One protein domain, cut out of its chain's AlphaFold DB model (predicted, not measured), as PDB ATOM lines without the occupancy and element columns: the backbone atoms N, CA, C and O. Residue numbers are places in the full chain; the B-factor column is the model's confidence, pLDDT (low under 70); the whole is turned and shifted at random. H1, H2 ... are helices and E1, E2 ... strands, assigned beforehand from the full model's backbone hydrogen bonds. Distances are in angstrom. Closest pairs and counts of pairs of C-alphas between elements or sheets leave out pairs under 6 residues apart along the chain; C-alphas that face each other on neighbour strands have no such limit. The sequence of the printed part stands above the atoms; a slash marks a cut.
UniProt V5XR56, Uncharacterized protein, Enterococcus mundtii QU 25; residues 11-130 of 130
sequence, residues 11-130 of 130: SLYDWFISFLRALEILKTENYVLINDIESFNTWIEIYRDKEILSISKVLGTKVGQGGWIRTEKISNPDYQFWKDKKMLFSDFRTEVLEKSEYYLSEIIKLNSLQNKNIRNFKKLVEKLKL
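Overview. This is residues 11 to 130 of the 130 residues of an uncharacterized protein of Enterococcus mundtii QU 25 (UniProt V5XR56). A twisted sheet of four strands has helix H1 over one face, along the edge strand E1, and a helical hairpin of H2 and H3 packs on H1. H2 stands up from the sheet and runs away from it, H3 folds back, and residues 109 to 116 at the turn of this hairpin stick out. The 120 printed residues hold three named helices and four named strands in the order H1 E1 E2 E3 E4 H2 H3, of mixed class. The sheet order is E1 E2 E3 E4, antiparallel throughout. The whole is compact, with a radius of gyration of the C-alphas of 14.8 A, and spans 44 by 30 by 22 A, only just elongated.

Along the chain. H1, residues 11 to 26, begins at C-alpha 11 (360.966, 260.995, 193.579) and is 22.2 A long. E1 is residues 31 to 36, E2 residues 39 to 49, 27.3 A long, and E3 residues 52 to 59, 22.6 A long. E4, residues 78 to 88, is 24.4 A long and bends by 81 degrees at residue 81. H2, residues 89 to 110, is the longest helix at 32.0 A and begins at C-alpha 89 (363.312, 282.938, 183.278). H3, residues 116 to 129, is 20.3 A long and ends at C-alpha 129 (365.723, 273.000, 174.008).

Arrangement. The strands form a meander, each the antiparallel neighbour of the one before, and each successive pair is a hairpin. Within hydrogen-bond range are N 34 and O 44 of E1 and E2, 2.9 A, N 45 and O 56 of E2 and E3, 2.8 A, and N 53 and O 87 of E3 and E4, 2.8 A. H1 and H2 are on the same face of the sheet, two layers, helices on one face of a sheet. H1, at a height over the sheet of 9.5 A, runs along the strands, at 4 degrees to E1 on the local plane; the closest C-alphas of H1 and E1, Ala 22 and Val 32, are 6.2 A apart. H2 stands up from the sheet, its line rising 73 degrees out of the local plane; its closest C-alphas with E3, Phe 89 and Leu 53, are 5.6 A apart. The three helices make an up and down bundle, each running against the one before, with mostly crossed packing, but only just. H1 touches H2 with residues 16 to 23 alone, closest at the C-alphas of Phe 16 and Ser 100, 6.0 A, opposite ways at a steep tilt of 36 degrees, only just beyond shallow. H2 and H3, a helical hairpin, touch at a shallow tilt of 29 degrees, the closest C-alphas being Leu 97 and Val 125, 6.7 A. H3 is not on the sheet. Every O i to N i+4 pair is within hydrogen-bond range in H1 and H3, and 16 of 18 in H2.

Size, cuts and confidence. The C-alphas of Asn 76 and Ser 112, the two farthest apart, are 44.6 A apart. The printed part has no cut. E3 to E4 is the long link, and its residues 69 to 70 pair antiparallel with residues 33 to 34 of E1. Residues 64 to 66 are under 70 in pLDDT; the mean of the printed part is 92.0.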
ATOM      1  N   SER A  11     361.095 259.592 193.190       78.06
ATOM      2  CA  SER A  11     360.966 260.995 193.579       78.06
ATOM      3  C   SER A  11     361.809 261.962 192.737       78.06
ATOM      4  O   SER A  11     361.304 263.009 192.345       78.06
ATOM      5  N   LEU A  12     363.068 261.643 192.409       87.75
ATOM      6  CA  LEU A  12     363.923 262.512 191.587       87.75
ATOM      7  C   LEU A  12     363.451 262.570 190.136       87.75
ATOM      8  O   LEU A  12     363.412 263.655 189.552       87.75
ATOM      9  N   TYR A  13     363.064 261.428 189.562       90.25
ATOM     10  CA  TYR A  13     362.481 261.392 188.221       90.25
ATOM     11  C   TYR A  13     361.234 262.283 188.151       90.25
ATOM     12  O   TYR A  13     361.138 263.150 187.281       90.25
ATOM     13  N   ASP A  14     360.315 262.121 189.103       90.12
ATOM     14  CA  ASP A  14     359.074 262.890 189.151       90.12
ATOM     15  C   ASP A  14     359.329 264.392 189.353       90.12
ATOM     16  O   ASP A  14     358.647 265.212 188.728       90.12
ATOM     17  N   TRP A  15     360.347 264.777 190.135       93.19
ATOM     18  CA  TRP A  15     360.767 266.175 190.268       93.19
ATOM     19  C   TRP A  15     361.237 266.759 188.936       93.19
ATOM     20  O   TRP A  15     360.746 267.813 188.523       93.19
ATOM     21  N   PHE A  16     362.145 266.081 188.228       95.12
ATOM     22  CA  PHE A  16     362.637 266.568 186.938       95.12
ATOM     23  C   PHE A  16     361.522 266.675 185.900       95.12
ATOM     24  O   PHE A  16     361.402 267.699 185.226       95.12
ATOM     25  N   ILE A  17     360.663 265.657 185.801       95.38
ATOM     26  CA  ILE A  17     359.504 265.703 184.907       95.38
ATOM     27  C   ILE A  17     358.592 266.876 185.271       95.38
ATOM     28  O   ILE A  17     358.159 267.607 184.380       95.38
ATOM     29  N   SER A  18     358.339 267.100 186.558       95.50
ATOM     30  CA  SER A  18     357.505 268.200 187.035       95.50
ATOM     31  C   SER A  18     358.079 269.571 186.664       95.50
ATOM     32  O   SER A  18     357.366 270.399 186.098       95.50
ATOM     33  N   PHE A  19     359.377 269.802 186.880       97.00
ATOM     34  CA  PHE A  19     360.025 271.061 186.496       97.00
ATOM     35  C   PHE A  19     360.069 271.274 184.977       97.00
ATOM     36  O   PHE A  19     359.821 272.385 184.507       97.00
ATOM     37  N   LEU A  20     360.313 270.226 184.187       97.56
ATOM     38  CA  LEU A  20     360.265 270.320 182.726       97.56
ATOM     39  C   LEU A  20     358.850 270.645 182.223       97.56
ATOM     40  O   LEU A  20     358.682 271.470 181.325       97.56
ATOM     41  N   ARG A  21     357.812 270.046 182.814       96.94
ATOM     42  CA  ARG A  21     356.415 270.384 182.496       96.94
ATOM     43  C   ARG A  21     356.055 271.801 182.925       96.94
ATOM     44  O   ARG A  21     355.372 272.497 182.180       96.94
ATOM     45  N   ALA A  22     356.552 272.253 184.071       97.00
ATOM     46  CA  ALA A  22     356.402 273.638 184.496       97.00
ATOM     47  C   ALA A  22     357.046 274.605 183.491       97.00
ATOM     48  O   ALA A  22     356.405 275.571 183.090       97.00
ATOM     49  N   LEU A  23     358.260 274.316 183.002       97.19
ATOM     50  CA  LEU A  23     358.881 275.097 181.925       97.19
ATOM     51  C   LEU A  23     358.028 275.135 180.658       97.19
ATOM     52  O   LEU A  23     357.893 276.194 180.051       97.19
ATOM     53  N   GLU A  24     357.479 273.990 180.247       96.56
ATOM     54  CA  GLU A  24     356.605 273.889 179.076       96.56
ATOM     55  C   GLU A  24     355.395 274.819 179.196       96.56
ATOM     56  O   GLU A  24     355.127 275.590 178.277       96.56
ATOM     57  N   ILE A  25     354.717 274.791 180.344       97.00
ATOM     58  CA  ILE A  25     353.560 275.639 180.646       97.00
ATOM     59  C   ILE A  25     353.962 277.113 180.671       97.00
ATOM     60  O   ILE A  25     353.316 277.939 180.033       97.00
ATOM     61  N   LEU A  26     355.074 277.449 181.330       96.81
ATOM     62  CA  LEU A  26     355.561 278.824 181.466       96.81
ATOM     63  C   LEU A  26     356.007 279.460 180.137       96.81
ATOM     64  O   LEU A  26     356.250 280.668 180.092       96.81
ATOM     65  N   LYS A  27     356.120 278.689 179.040       93.69
ATOM     66  CA  LYS A  27     356.289 279.245 177.684       93.69
ATOM     67  C   LYS A  27     355.025 279.967 177.197       93.69
ATOM     68  O   LYS A  27     355.152 280.908 176.419       93.69
ATOM     69  N   THR A  28     353.838 279.537 177.628       94.69
ATOM     70  CA  THR A  28     352.538 280.055 177.154       94.69
ATOM     71  C   THR A  28     351.680 280.677 178.248       94.69
ATOM     72  O   THR A  28     350.846 281.530 177.962       94.69
ATOM     73  N   GLU A  29     351.883 280.267 179.493       96.56
ATOM     74  CA  GLU A  29     351.161 280.738 180.667       96.56
ATOM     75  C   GLU A  29     352.115 281.452 181.625       96.56
ATOM     76  O   GLU A  29     353.336 281.312 181.553       96.56
ATOM     77  N   ASN A  30     351.560 282.243 182.538       97.00
ATOM     78  CA  ASN A  30     352.341 283.010 183.503       97.00
ATOM     79  C   ASN A  30     352.350 282.398 184.903       97.00
ATOM     80  O   ASN A  30     352.892 283.011 185.816       97.00
ATOM     81  N   TYR A  31     351.730 281.240 185.106       97.06
ATOM     82  CA  TYR A  31     351.557 280.668 186.430       97.06
ATOM     83  C   TYR A  31     351.527 279.146 186.366       97.06
ATOM     84  O   TYR A  31     350.868 278.568 185.505       97.06
ATOM     85  N   VAL A  32     352.216 278.497 187.299       96.81
ATOM     86  CA  VAL A  32     352.169 277.046 187.475       96.81
ATOM     87  C   VAL A  32     352.453 276.687 188.931       96.81
ATOM     88  O   VAL A  32     353.247 277.343 189.606       96.81
ATOM     89  N   LEU A  33     351.817 275.627 189.417       95.75
ATOM     90  CA  LEU A  33     352.148 274.986 190.681       95.75
ATOM     91  C   LEU A  33     352.738 273.610 190.424       95.75
ATOM     92  O   LEU A  33     352.240 272.862 189.579       95.75
ATOM     93  N   ILE A  34     353.723 273.258 191.238       95.31
ATOM     94  CA  ILE A  34     354.242 271.902 191.364       95.31
ATOM     95  C   ILE A  34     353.895 271.401 192.761       95.31
ATOM     96  O   ILE A  34     354.231 272.059 193.743       95.31
ATOM     97  N   ASN A  35     353.199 270.274 192.873       92.19
ATOM     98  CA  ASN A  35     352.926 269.655 194.165       92.19
ATOM     99  C   ASN A  35     354.220 269.065 194.724       92.19
ATOM    100  O   ASN A  35     354.971 268.417 193.998       92.19
ATOM    101  N   ASP A  36     354.470 269.297 196.006       86.81
ATOM    102  CA  ASP A  36     355.583 268.668 196.699       86.81
ATOM    103  C   ASP A  36     355.326 267.157 196.771       86.81
ATOM    104  O   ASP A  36     354.344 266.717 197.369       86.81
ATOM    105  N   ILE A  37     356.188 266.357 196.135       76.50
ATOM    106  CA  ILE A  37     356.007 264.897 196.023       76.50
ATOM    107  C   ILE A  37     355.951 264.232 197.407       76.50
ATOM    108  O   ILE A  37     355.342 263.176 197.578       76.50
ATOM    109  N   GLU A  38     356.528 264.887 198.413       75.38
ATOM    110  CA  GLU A  38     356.590 264.413 199.792       75.38
ATOM    111  C   GLU A  38     355.465 264.990 200.672       75.38
ATOM    112  O   GLU A  38     355.301 264.573 201.821       75.38
ATOM    113  N   SER A  39     354.663 265.940 200.169       80.00
ATOM    114  CA  SER A  39     353.625 266.618 200.952       80.00
ATOM    115  C   SER A  39     352.411 267.049 200.121       80.00
ATOM    116  O   SER A  39     352.449 267.968 199.308       80.00
ATOM    117  N   PHE A  40     351.260 266.446 200.429       76.69
ATOM    118  CA  PHE A  40     350.013 266.610 199.673       76.69
ATOM    119  C   PHE A  40     349.491 268.053 199.558       76.69
ATOM    120  O   PHE A  40     348.841 268.394 198.569       76.69
ATOM    121  N   ASN A  41     349.727 268.895 200.564       88.31
ATOM    122  CA  ASN A  41     349.222 270.270 200.641       88.31
ATOM    123  C   ASN A  41     350.315 271.330 200.458       88.31
ATOM    124  O   ASN A  41     350.047 272.515 200.655       88.31
ATOM    125  N   THR A  42     351.524 270.914 200.091       91.94
ATOM    126  CA  THR A  42     352.641 271.822 199.852       91.94
ATOM    127  C   THR A  42     352.876 271.969 198.357       91.94
ATOM    128  O   THR A  42     352.767 271.009 197.594       91.94
ATOM    129  N   TRP A  43     353.187 273.188 197.927       94.38
ATOM    130  CA  TRP A  43     353.361 273.521 196.522       94.38
ATOM    131  C   TRP A  43     354.589 274.402 196.315       94.38
ATOM    132  O   TRP A  43     354.902 275.254 197.147       94.38
ATOM    133  N   ILE A  44     355.247 274.224 195.175       95.75
ATOM    134  CA  ILE A  44     356.130 275.221 194.578       95.75
ATOM    135  C   ILE A  44     355.281 276.042 193.612       95.75
ATOM    136  O   ILE A  44     354.850 275.544 192.574       95.75
ATOM    137  N   GLU A  45     355.013 277.285 193.980       96.62
ATOM    138  CA  GLU A  45     354.307 278.260 193.158       96.62
ATOM    139  C   GLU A  45     355.315 279.023 192.303       96.62
ATOM    140  O   GLU A  45     356.268 279.594 192.831       96.62
ATOM    141  N   ILE A  46     355.104 279.039 190.987       97.88
ATOM    142  CA  ILE A  46     355.940 279.766 190.035       97.88
ATOM    143  C   ILE A  46     355.055 280.725 189.250       97.88
ATOM    144  O   ILE A  46     354.102 280.311 188.590       97.88
ATOM    145  N   TYR A  47     355.406 282.004 189.286       97.69
ATOM    146  CA  TYR A  47     354.775 283.045 188.487       97.69
ATOM    147  C   TYR A  47     355.811 283.727 187.592       97.69
ATOM    148  O   TYR A  47     356.913 284.035 188.042       97.69
ATOM    149  N   ARG A  48     355.462 283.954 186.326       97.50
ATOM    150  CA  ARG A  48     356.302 284.596 185.312       97.50
ATOM    151  C   ARG A  48     355.719 285.940 184.905       97.50
ATOM    152  O   ARG A  48     354.648 286.000 184.313       97.50
ATOM    153  N   ASP A  49     356.478 287.005 185.116       97.06
ATOM    154  CA  ASP A  49     356.238 288.306 184.496       97.06
ATOM    155  C   ASP A  49     357.372 288.612 183.516       97.06
ATOM    156  O   ASP A  49     358.484 288.978 183.907       97.06
ATOM    157  N   LYS A  50     357.092 288.425 182.222       94.12
ATOM    158  CA  LYS A  50     358.075 288.541 181.134       94.12
ATOM    159  C   LYS A  50     359.301 287.666 181.416       94.12
ATOM    160  O   LYS A  50     359.187 286.446 181.419       94.12
ATOM    161  N   GLU A  51     360.457 288.265 181.672       96.25
ATOM    162  CA  GLU A  51     361.708 287.549 181.927       96.25
ATOM    163  C   GLU A  51     361.992 287.329 183.412       96.25
ATOM    164  O   GLU A  51     363.007 286.735 183.743       96.25
ATOM    165  N   ILE A  52     361.115 287.771 184.312       98.06
ATOM    166  CA  ILE A  52     361.283 287.575 185.750       98.06
ATOM    167  C   ILE A  52     360.344 286.470 186.217       98.06
ATOM    168  O   ILE A  52     359.128 286.554 186.054       98.06
ATOM    169  N   LEU A  53     360.916 285.446 186.842       97.88
ATOM    170  CA  LEU A  53     360.175 284.488 187.645       97.88
ATOM    171  C   LEU A  53     360.162 284.921 189.106       97.88
ATOM    172  O   LEU A  53     361.178 285.373 189.630       97.88
ATOM    173  N   SER A  54     359.035 284.707 189.772       98.19
ATOM    174  CA  SER A  54     358.931 284.630 191.225       98.19
ATOM    175  C   SER A  54     358.534 283.216 191.619       98.19
ATOM    176  O   SER A  54     357.524 282.701 191.137       98.19
ATOM    177  N   ILE A  55     359.321 282.607 192.501       97.81
ATOM    178  CA  ILE A  55     359.093 281.258 193.013       97.81
ATOM    179  C   ILE A  55     358.834 281.342 194.518       97.81
ATOM    180  O   ILE A  55     359.566 282.021 195.247       97.81
ATOM    181  N   SER A  56     357.824 280.620 194.988       97.31
ATOM    182  CA  SER A  56     357.452 280.512 196.400       97.31
ATOM    183  C   SER A  56     357.205 279.053 196.783       97.31
ATOM    184  O   SER A  56     356.732 278.272 195.963       97.31
ATOM    185  N   LYS A  57     357.468 278.686 198.039       95.88
ATOM    186  CA  LYS A  57     356.964 277.443 198.639       95.88
ATOM    187  C   LYS A  57     355.799 277.792 199.547       95.88
ATOM    188  O   LYS A  57     355.932 278.650 200.419       95.88
ATOM    189  N   VAL A  58     354.663 277.146 199.320       94.75
ATOM    190  CA  VAL A  58     353.379 277.543 199.908       94.75
ATOM    191  C   VAL A  58     352.609 276.336 200.414       94.75
ATOM    192  O   VAL A  58     352.675 275.259 199.820       94.75
ATOM    193  N   LEU A  59     351.852 276.522 201.494       93.50
ATOM    194  CA  LEU A  59     350.777 275.604 201.852       93.50
ATOM    195  C   LEU A  59     349.476 276.046 201.190       93.50
ATOM    196  O   LEU A  59     349.145 277.231 201.137       93.50
ATOM    197  N   GLY A  60     348.716 275.069 200.716       89.38
ATOM    198  CA  GLY A  60     347.433 275.304 200.083       89.38
ATOM    199  C   GLY A  60     346.599 274.041 199.999       89.38
ATOM    200  O   GLY A  60     347.113 272.946 199.747       89.38
ATOM    201  N   THR A  61     345.288 274.198 200.175       84.12
ATOM    202  CA  THR A  61     344.334 273.123 199.902       84.12
ATOM    203  C   THR A  61     344.519 272.638 198.473       84.12
ATOM    204  O   THR A  61     344.733 273.437 197.559       84.12
ATOM    205  N   LYS A  62     344.433 271.319 198.281       72.88
ATOM    206  CA  LYS A  62     344.630 270.715 196.971       72.88
ATOM    207  C   LYS A  62     343.737 271.364 195.918       72.88
ATOM    208  O   LYS A  62     342.522 271.443 196.085       72.88
ATOM    209  N   VAL A  63     344.365 271.783 194.826       71.81
ATOM    210  CA  VAL A  63     343.682 272.410 193.700       71.81
ATOM    211  C   VAL A  63     343.318 271.333 192.668       71.81
ATOM    212  O   VAL A  63     344.180 270.569 192.220       71.81
ATOM    213  N   GLY A  64     342.030 271.229 192.325       67.19
ATOM    214  CA  GLY A  64     341.506 270.290 191.320       67.19
ATOM    215  C   GLY A  64     341.657 268.790 191.651       67.19
ATOM    216  O   GLY A  64     342.065 268.391 192.744       67.19
ATOM    217  N   GLN A  65     341.341 267.922 190.680       64.19
ATOM    218  CA  GLN A  65     341.498 266.462 190.802       64.19
ATOM    219  C   GLN A  65     342.825 265.985 190.186       64.19
ATOM    220  O   GLN A  65     343.081 266.264 189.025       64.19
ATOM    221  N   GLY A  66     343.675 265.302 190.973       64.62
ATOM    222  CA  GLY A  66     344.857 264.497 190.559       64.62
ATOM    223  C   GLY A  66     346.002 265.142 189.739       64.62
ATOM    224  O   GLY A  66     345.758 265.762 188.715       64.62
ATOM    225  N   GLY A  67     347.267 264.941 190.129       76.00
ATOM    226  CA  GLY A  67     348.449 265.302 189.323       76.00
ATOM    227  C   GLY A  67     349.442 266.231 190.026       76.00
ATOM    228  O   GLY A  67     349.073 266.967 190.938       76.00
ATOM    229  N   TRP A  68     350.699 266.177 189.577       88.31
ATOM    230  CA  TRP A  68     351.832 266.910 190.155       88.31
ATOM    231  C   TRP A  68     351.912 268.375 189.721       88.31
ATOM    232  O   TRP A  68     352.585 269.160 190.373       88.31
ATOM    233  N   ILE A  69     351.226 268.748 188.636       92.75
ATOM    234  CA  ILE A  69     351.283 270.083 188.036       92.75
ATOM    235  C   ILE A  69     349.882 270.682 187.925       92.75
ATOM    236  O   ILE A  69     348.923 269.973 187.591       92.75
ATOM    237  N   ARG A  70     349.774 271.988 188.201       92.56
ATOM    238  CA  ARG A  70     348.535 272.778 188.114       92.56
ATOM    239  C   ARG A  70     348.770 274.146 187.514       92.56
ATOM    240  O   ARG A  70     349.844 274.708 187.679       92.56
ATOM    241  N   THR A  71     347.735 274.698 186.902       93.56
ATOM    242  CA  THR A  71     347.724 276.077 186.386       93.56
ATOM    243  C   THR A  71     346.681 276.938 187.099       93.56
ATOM    244  O   THR A  71     346.635 278.156 186.946       93.56
ATOM    245  N   GLU A  72     345.872 276.323 187.957       91.44
ATOM    246  CA  GLU A  72     344.897 276.984 188.803       91.44
ATOM    247  C   GLU A  72     345.549 277.572 190.060       91.44
ATOM    248  O   GLU A  72     346.406 276.955 190.697       91.44
ATOM    249  N   LYS A  73     345.106 278.766 190.463       89.94
ATOM    250  CA  LYS A  73     345.611 279.436 191.667       89.94
ATOM    251  C   LYS A  73     345.139 278.749 192.948       89.94
ATOM    252  O   LYS A  73     343.997 278.296 193.035       89.94
ATOM    253  N   ILE A  74     345.993 278.750 193.971       89.56
ATOM    254  CA  ILE A  74     345.608 278.334 195.325       89.56
ATOM    255  C   ILE A  74     344.689 279.402 195.923       89.56
ATOM    256  O   ILE A  74     344.984 280.596 195.866       89.56
ATOM    257  N   SER A  75     343.576 278.973 196.517       87.62
ATOM    258  CA  SER A  75     342.727 279.856 197.319       87.62
ATOM    259  C   SER A  75     343.333 280.013 198.713       87.62
ATOM    260  O   SER A  75     343.565 279.013 199.388       87.62
ATOM    261  N   ASN A  76     343.573 281.258 199.136       88.62
ATOM    262  CA  ASN A  76     344.173 281.613 200.430       88.62
ATOM    263  C   ASN A  76     345.508 280.886 200.719       88.62
ATOM    264  O   ASN A  76     345.594 280.151 201.703       88.62
ATOM    265  N   PRO A  77     346.541 281.060 199.869       92.19
ATOM    266  CA  PRO A  77     347.842 280.434 200.086       92.19
ATOM    267  C   PRO A  77     348.497 280.930 201.381       92.19
ATOM    268  O   PRO A  77     348.507 282.131 201.667       92.19
ATOM    269  N   ASP A  78     349.088 280.001 202.130       94.44
ATOM    270  CA  ASP A  78     349.893 280.295 203.313       94.44
ATOM    271  C   ASP A  78     351.389 280.224 202.966       94.44
ATOM    272  O   ASP A  78     351.941 279.174 202.628       94.44
ATOM    273  N   TYR A  79     352.047 281.380 203.046       94.69
ATOM    274  CA  TYR A  79     353.448 281.588 202.681       94.69
ATOM    275  C   TYR A  79     354.400 281.441 203.881       94.69
ATOM    276  O   TYR A  79     355.315 282.245 204.053       94.69
ATOM    277  N   GLN A  80     354.203 280.426 204.721       91.88
ATOM    278  CA  GLN A  80     355.022 280.214 205.923       91.88
ATOM    279  C   GLN A  80     356.471 279.751 205.665       91.88
ATOM    280  O   GLN A  80     357.281 279.758 206.589       91.88
ATOM    281  N   PHE A  81     356.811 279.339 204.437       93.00
ATOM    282  CA  PHE A  81     358.157 278.876 204.082       93.00
ATOM    283  C   PHE A  81     359.020 280.015 203.520       93.00
ATOM    284  O   PHE A  81     359.596 280.811 204.254       93.00
ATOM    285  N   TRP A  82     359.131 280.101 202.195       95.88
ATOM    286  CA  TRP A  82     359.850 281.154 201.491       95.88
ATOM    287  C   TRP A  82     359.005 281.644 200.324       95.88
ATOM    288  O   TRP A  82     358.280 280.873 199.694       95.88
ATOM    289  N   LYS A  83     359.099 282.942 200.044       96.62
ATOM    290  CA  LYS A  83     358.223 283.636 199.106       96.62
ATOM    291  C   LYS A  83     359.017 284.549 198.180       96.62
ATOM    292  O   LYS A  83     360.036 285.106 198.595       96.62
ATOM    293  N   ASP A  84     358.524 284.702 196.955       95.94
ATOM    294  CA  ASP A  84     358.962 285.690 195.966       95.94
ATOM    295  C   ASP A  84     360.475 285.662 195.714       95.94
ATOM    296  O   ASP A  84     361.125 286.701 195.562       95.94
ATOM    297  N   LYS A  85     361.065 284.461 195.657       97.81
ATOM    298  CA  LYS A  85     362.445 284.298 195.194       97.81
ATOM    299  C   LYS A  85     362.482 284.614 193.709       97.81
ATOM    300  O   LYS A  85     361.833 283.937 192.914       97.81
ATOM    301  N   LYS A  86     363.196 285.683 193.357       98.00
ATOM    302  CA  LYS A  86     363.248 286.201 191.993       98.00
ATOM    303  C   LYS A  86     364.457 285.672 191.246       98.00
ATOM    304  O   LYS A  86     365.554 285.649 191.799       98.00
ATOM    305  N   MET A  87     364.257 285.320 189.985       97.81
ATOM    306  CA  MET A  87     365.332 284.984 189.053       97.81
ATOM    307  C   MET A  87     364.902 285.247 187.614       97.81
ATOM    308  O   MET A  87     363.711 285.433 187.348       97.81
ATOM    309  N   LEU A  88     365.856 285.265 186.686       98.25
ATOM    310  CA  LEU A  88     365.524 285.344 185.270       98.25
ATOM    311  C   LEU A  88     364.911 284.021 184.797       98.25
ATOM    312  O   LEU A  88     365.356 282.938 185.183       98.25
ATOM    313  N   PHE A  89     363.907 284.106 183.924       97.50
ATOM    314  CA  PHE A  89     363.312 282.938 183.278       97.50
ATOM    315  C   PHE A  89     364.355 282.161 182.468       97.50
ATOM    316  O   PHE A  89     364.344 280.931 182.481       97.50
ATOM    317  N   SER A  90     365.290 282.867 181.823       97.12
ATOM    318  CA  SER A  90     366.431 282.265 181.131       97.12
ATOM    319  C   SER A  90     367.285 281.406 182.057       97.12
ATOM    320  O   SER A  90     367.605 280.276 181.702       97.12
ATOM    321  N   ASP A  91     367.610 281.908 183.248       98.00
ATOM    322  CA  ASP A  91     368.500 281.227 184.192       98.00
ATOM    323  C   ASP A  91     367.817 279.989 184.767       98.00
ATOM    324  O   ASP A  91     368.398 278.907 184.795       98.00
ATOM    325  N   PHE A  92     366.539 280.124 185.138       97.25
ATOM    326  CA  PHE A  92     365.718 278.994 185.568       97.25
ATOM    327  C   PHE A  92     365.611 277.918 184.483       97.25
ATOM    328  O   PHE A  92     365.784 276.733 184.763       97.25
ATOM    329  N   ARG A  93     365.356 278.320 183.229       97.62
ATOM    330  CA  ARG A  93     365.292 277.396 182.091       97.62
ATOM    331  C   ARG A  93     366.614 276.662 181.892       97.62
ATOM    332  O   ARG A  93     366.587 275.452 181.684       97.62
ATOM    333  N   THR A  94     367.734 277.379 181.920       97.81
ATOM    334  CA  THR A  94     369.069 276.795 181.748       97.81
ATOM    335  C   THR A  94     369.356 275.779 182.847       97.81
ATOM    336  O   THR A  94     369.633 274.627 182.529       97.81
ATOM    337  N   GLU A  95     369.175 276.153 184.117       97.88
ATOM    338  CA  GLU A  95     369.419 275.265 185.260       97.88
ATOM    339  C   GLU A  95     368.572 273.986 185.169       97.88
ATOM    340  O   GLU A  95     369.093 272.873 185.255       97.88
ATOM    341  N   VAL A  96     367.261 274.117 184.933       97.69
ATOM    342  CA  VAL A  96     366.366 272.955 184.837       97.69
ATOM    343  C   VAL A  96     366.766 272.039 183.678       97.69
ATOM    344  O   VAL A  96     366.773 270.821 183.863       97.69
ATOM    345  N   LEU A  97     367.108 272.578 182.503       98.19
ATOM    346  CA  LEU A  97     367.512 271.769 181.347       98.19
ATOM    347  C   LEU A  97     368.853 271.068 181.577       98.19
ATOM    348  O   LEU A  97     368.933 269.856 181.388       98.19
ATOM    349  N   GLU A  98     369.872 271.786 182.046       98.06
ATOM    350  CA  GLU A  98     371.203 271.221 182.286       98.06
ATOM    351  C   GLU A  98     371.161 270.097 183.326       98.06
ATOM    352  O   GLU A  98     371.716 269.015 183.108       98.06
ATOM    353  N   LYS A  99     370.445 270.299 184.440       97.81
ATOM    354  CA  LYS A  99     370.294 269.258 185.468       97.81
ATOM    355  C   LYS A  99     369.460 268.077 184.980       97.81
ATOM    356  O   LYS A  99     369.793 266.935 185.289       97.81
ATOM    357  N   SER A 100     368.420 268.337 184.188       97.31
ATOM    358  CA  SER A 100     367.596 267.294 183.568       97.31
ATOM    359  C   SER A 100     368.400 266.424 182.602       97.31
ATOM    360  O   SER A 100     368.255 265.205 182.601       97.31
ATOM    361  N   GLU A 101     369.268 267.030 181.794       96.81
ATOM    362  CA  GLU A 101     370.160 266.313 180.881       96.81
ATOM    363  C   GLU A 101     371.194 265.484 181.617       96.81
ATOM    364  O   GLU A 101     371.411 264.325 181.264       96.81
ATOM    365  N   TYR A 102     371.805 266.065 182.650       96.06
ATOM    366  CA  TYR A 102     372.751 265.351 183.488       96.06
ATOM    367  C   TYR A 102     372.088 264.118 184.106       96.06
ATOM    368  O   TYR A 102     372.574 263.004 183.920       96.06
ATOM    369  N   TYR A 103     370.928 264.287 184.745       94.69
ATOM    370  CA  TYR A 103     370.188 263.173 185.332       94.69
ATOM    371  C   TYR A 103     369.797 262.121 184.287       94.69
ATOM    372  O   TYR A 103     370.022 260.931 184.502       94.69
ATOM    373  N   LEU A 104     369.293 262.546 183.122       94.00
ATOM    374  CA  LEU A 104     368.982 261.646 182.013       94.00
ATOM    375  C   LEU A 104     370.215 260.846 181.554       94.00
ATOM    376  O   LEU A 104     370.098 259.663 181.233       94.00
ATOM    377  N   SER A 105     371.394 261.472 181.534       94.06
ATOM    378  CA  SER A 105     372.645 260.807 181.157       94.06
ATOM    379  C   SER A 105     373.092 259.751 182.172       94.06
ATOM    380  O   SER A 105     373.680 258.748 181.772       94.06
ATOM    381  N   GLU A 106     372.770 259.935 183.454       92.00
ATOM    382  CA  GLU A 106     373.065 258.962 184.504       92.00
ATOM    383  C   GLU A 106     372.084 257.784 184.462       92.00
ATOM    384  O   GLU A 106     372.511 256.632 184.407       92.00
ATOM    385  N   ILE A 107     370.775 258.041 184.388       90.00
ATOM    386  CA  ILE A 107     369.766 256.965 184.420       90.00
ATOM    387  C   ILE A 107     369.810 256.060 183.183       90.00
ATOM    388  O   ILE A 107     369.498 254.876 183.285       90.00
ATOM    389  N   ILE A 108     370.233 256.578 182.022       91.06
ATOM    390  CA  ILE A 108     370.416 255.783 180.795       91.06
ATOM    391  C   ILE A 108     371.554 254.761 180.936       91.06
ATOM    392  O   ILE A 108     371.532 253.735 180.263       91.06
ATOM    393  N   LYS A 109     372.550 255.012 181.797       90.00
ATOM    394  CA  LYS A 109     373.630 254.043 182.057       90.00
ATOM    395  C   LYS A 109     373.136 252.845 182.867       90.00
ATOM    396  O   LYS A 109     373.733 251.777 182.784       90.00
ATOM    397  N   LEU A 110     372.076 253.044 183.649       87.56
ATOM    398  CA  LEU A 110     371.525 252.060 184.579       87.56
ATOM    399  C   LEU A 110     370.319 251.308 184.004       87.56
ATOM    400  O   LEU A 110     370.014 250.210 184.450       87.56
ATOM    401  N   ASN A 111     369.639 251.881 183.009       84.38
ATOM    402  CA  ASN A 111     368.372 251.375 182.497       84.38
ATOM    403  C   ASN A 111     368.390 251.231 180.966       84.38
ATOM    404  O   ASN A 111     369.086 251.946 180.246       84.38
ATOM    405  N   SER A 112     367.545 250.344 180.441       83.88
ATOM    406  CA  SER A 112     367.391 250.124 179.000       83.88
ATOM    407  C   SER A 112     366.920 251.383 178.258       83.88
ATOM    408  O   SER A 112     365.929 252.012 178.625       83.88
ATOM    409  N   LEU A 113     367.538 251.699 177.115       81.56
ATOM    410  CA  LEU A 113     367.076 252.768 176.207       81.56
ATOM    411  C   LEU A 113     365.675 252.513 175.618       81.56
ATOM    412  O   LEU A 113     365.067 253.405 175.011       81.56
ATOM    413  N   GLN A 114     365.168 251.286 175.747       84.00
ATOM    414  CA  GLN A 114     363.807 250.930 175.358       84.00
ATOM    415  C   GLN A 114     362.775 251.332 176.421       84.00
ATOM    416  O   GLN A 114     361.593 251.449 176.080       84.00
ATOM    417  N   ASN A 115     363.217 251.620 177.654       88.38
ATOM    418  CA  ASN A 115     362.365 252.025 178.762       88.38
ATOM    419  C   ASN A 115     361.535 253.266 178.385       88.38
ATOM    420  O   ASN A 115     362.037 254.294 177.911       88.38
ATOM    421  N   LYS A 116     360.219 253.156 178.580       90.06
ATOM    422  CA  LYS A 116     359.248 254.181 178.183       90.06
ATOM    423  C   LYS A 116     359.478 255.508 178.914       90.06
ATOM    424  O   LYS A 116     359.321 256.559 178.292       90.06
ATOM    425  N   ASN A 117     359.869 255.472 180.187       90.12
ATOM    426  CA  ASN A 117     360.114 256.666 180.994       90.12
ATOM    427  C   ASN A 117     361.347 257.416 180.488       90.12
ATOM    428  O   ASN A 117     361.247 258.609 180.213       90.12
ATOM    429  N   ILE A 118     362.451 256.710 180.212       92.12
ATOM    430  CA  ILE A 118     363.650 257.305 179.589       92.12
ATOM    431  C   ILE A 118     363.302 257.986 178.266       92.12
ATOM    432  O   ILE A 118     363.694 259.126 178.015       92.12
ATOM    433  N   ARG A 119     362.544 257.303 177.404       93.50
ATOM    434  CA  ARG A 119     362.152 257.844 176.096       93.50
ATOM    435  C   ARG A 119     361.296 259.095 176.221       93.50
ATOM    436  O   ARG A 119     361.495 260.045 175.467       93.50
ATOM    437  N   ASN A 120     360.337 259.088 177.141       94.00
ATOM    438  CA  ASN A 120     359.459 260.227 177.378       94.00
ATOM    439  C   ASN A 120     360.225 261.411 177.970       94.00
ATOM    440  O   ASN A 120     360.034 262.534 177.509       94.00
ATOM    441  N   PHE A 121     361.123 261.150 178.923       95.06
ATOM    442  CA  PHE A 121     362.021 262.151 179.489       95.06
ATOM    443  C   PHE A 121     362.858 262.785 178.375       95.06
ATOM    444  O   PHE A 121     362.786 263.997 178.162       95.06
ATOM    445  N   LYS A 122     363.581 261.972 177.594       95.25
ATOM    446  CA  LYS A 122     364.431 262.449 176.498       95.25
ATOM    447  C   LYS A 122     363.671 263.348 175.520       95.25
ATOM    448  O   LYS A 122     364.120 264.455 175.237       95.25
ATOM    449  N   LYS A 123     362.486 262.916 175.075       95.75
ATOM    450  CA  LYS A 123     361.625 263.712 174.184       95.75
ATOM    451  C   LYS A 123     361.227 265.056 174.794       95.75
ATOM    452  O   LYS A 123     361.164 266.049 174.074       95.75
ATOM    453  N   LEU A 124     360.928 265.093 176.094       96.44
ATOM    454  CA  LEU A 124     360.539 266.326 176.779       96.44
ATOM    455  C   LEU A 124     361.710 267.315 176.866       96.44
ATOM    456  O   LEU A 124     361.526 268.491 176.559       96.44
ATOM    457  N   VAL A 125     362.913 266.839 177.202       97.00
ATOM    458  CA  VAL A 125     364.139 267.660 177.204       97.00
ATOM    459  C   VAL A 125     364.428 268.211 175.806       97.00
ATOM    460  O   VAL A 125     364.599 269.417 175.646       97.00
ATOM    461  N   GLU A 126     364.416 267.357 174.778       96.06
ATOM    462  CA  GLU A 126     364.658 267.762 173.385       96.06
ATOM    463  C   GLU A 126     363.644 268.806 172.904       96.06
ATOM    464  O   GLU A 126     364.030 269.815 172.315       96.06
ATOM    465  N   LYS A 127     362.355 268.619 173.221       96.00
ATOM    466  CA  LYS A 127     361.295 269.587 172.903       96.00
ATOM    467  C   LYS A 127     361.551 270.959 173.528       96.00
ATOM    468  O   LYS A 127     361.198 271.978 172.939       96.00
ATOM    469  N   LEU A 128     362.091 271.001 174.745       95.38
ATOM    470  CA  LEU A 128     362.241 272.245 175.497       95.38
ATOM    471  C   LEU A 128     363.499 273.032 175.136       95.38
ATOM    472  O   LEU A 128     363.503 274.246 175.365       95.38
ATOM    473  N   LYS A 129     364.507 272.374 174.547       90.44
ATOM    474  CA  LYS A 129     365.723 273.000 174.008       90.44
ATOM    475  C   LYS A 129     365.470 273.891 172.797       90.44
ATOM    476  O   LYS A 129     366.153 274.908 172.682       90.44
ATOM    477  N   LEU A 130     364.517 273.497 171.951       71.12
ATOM    478  CA  LEU A 130     364.017 274.274 170.814       71.12
ATOM    479  C   LEU A 130     363.283 275.538 171.293       71.12
ATOM    480  O   LEU A 130     363.445 276.563 170.602       71.12
TER     481      LEU A 130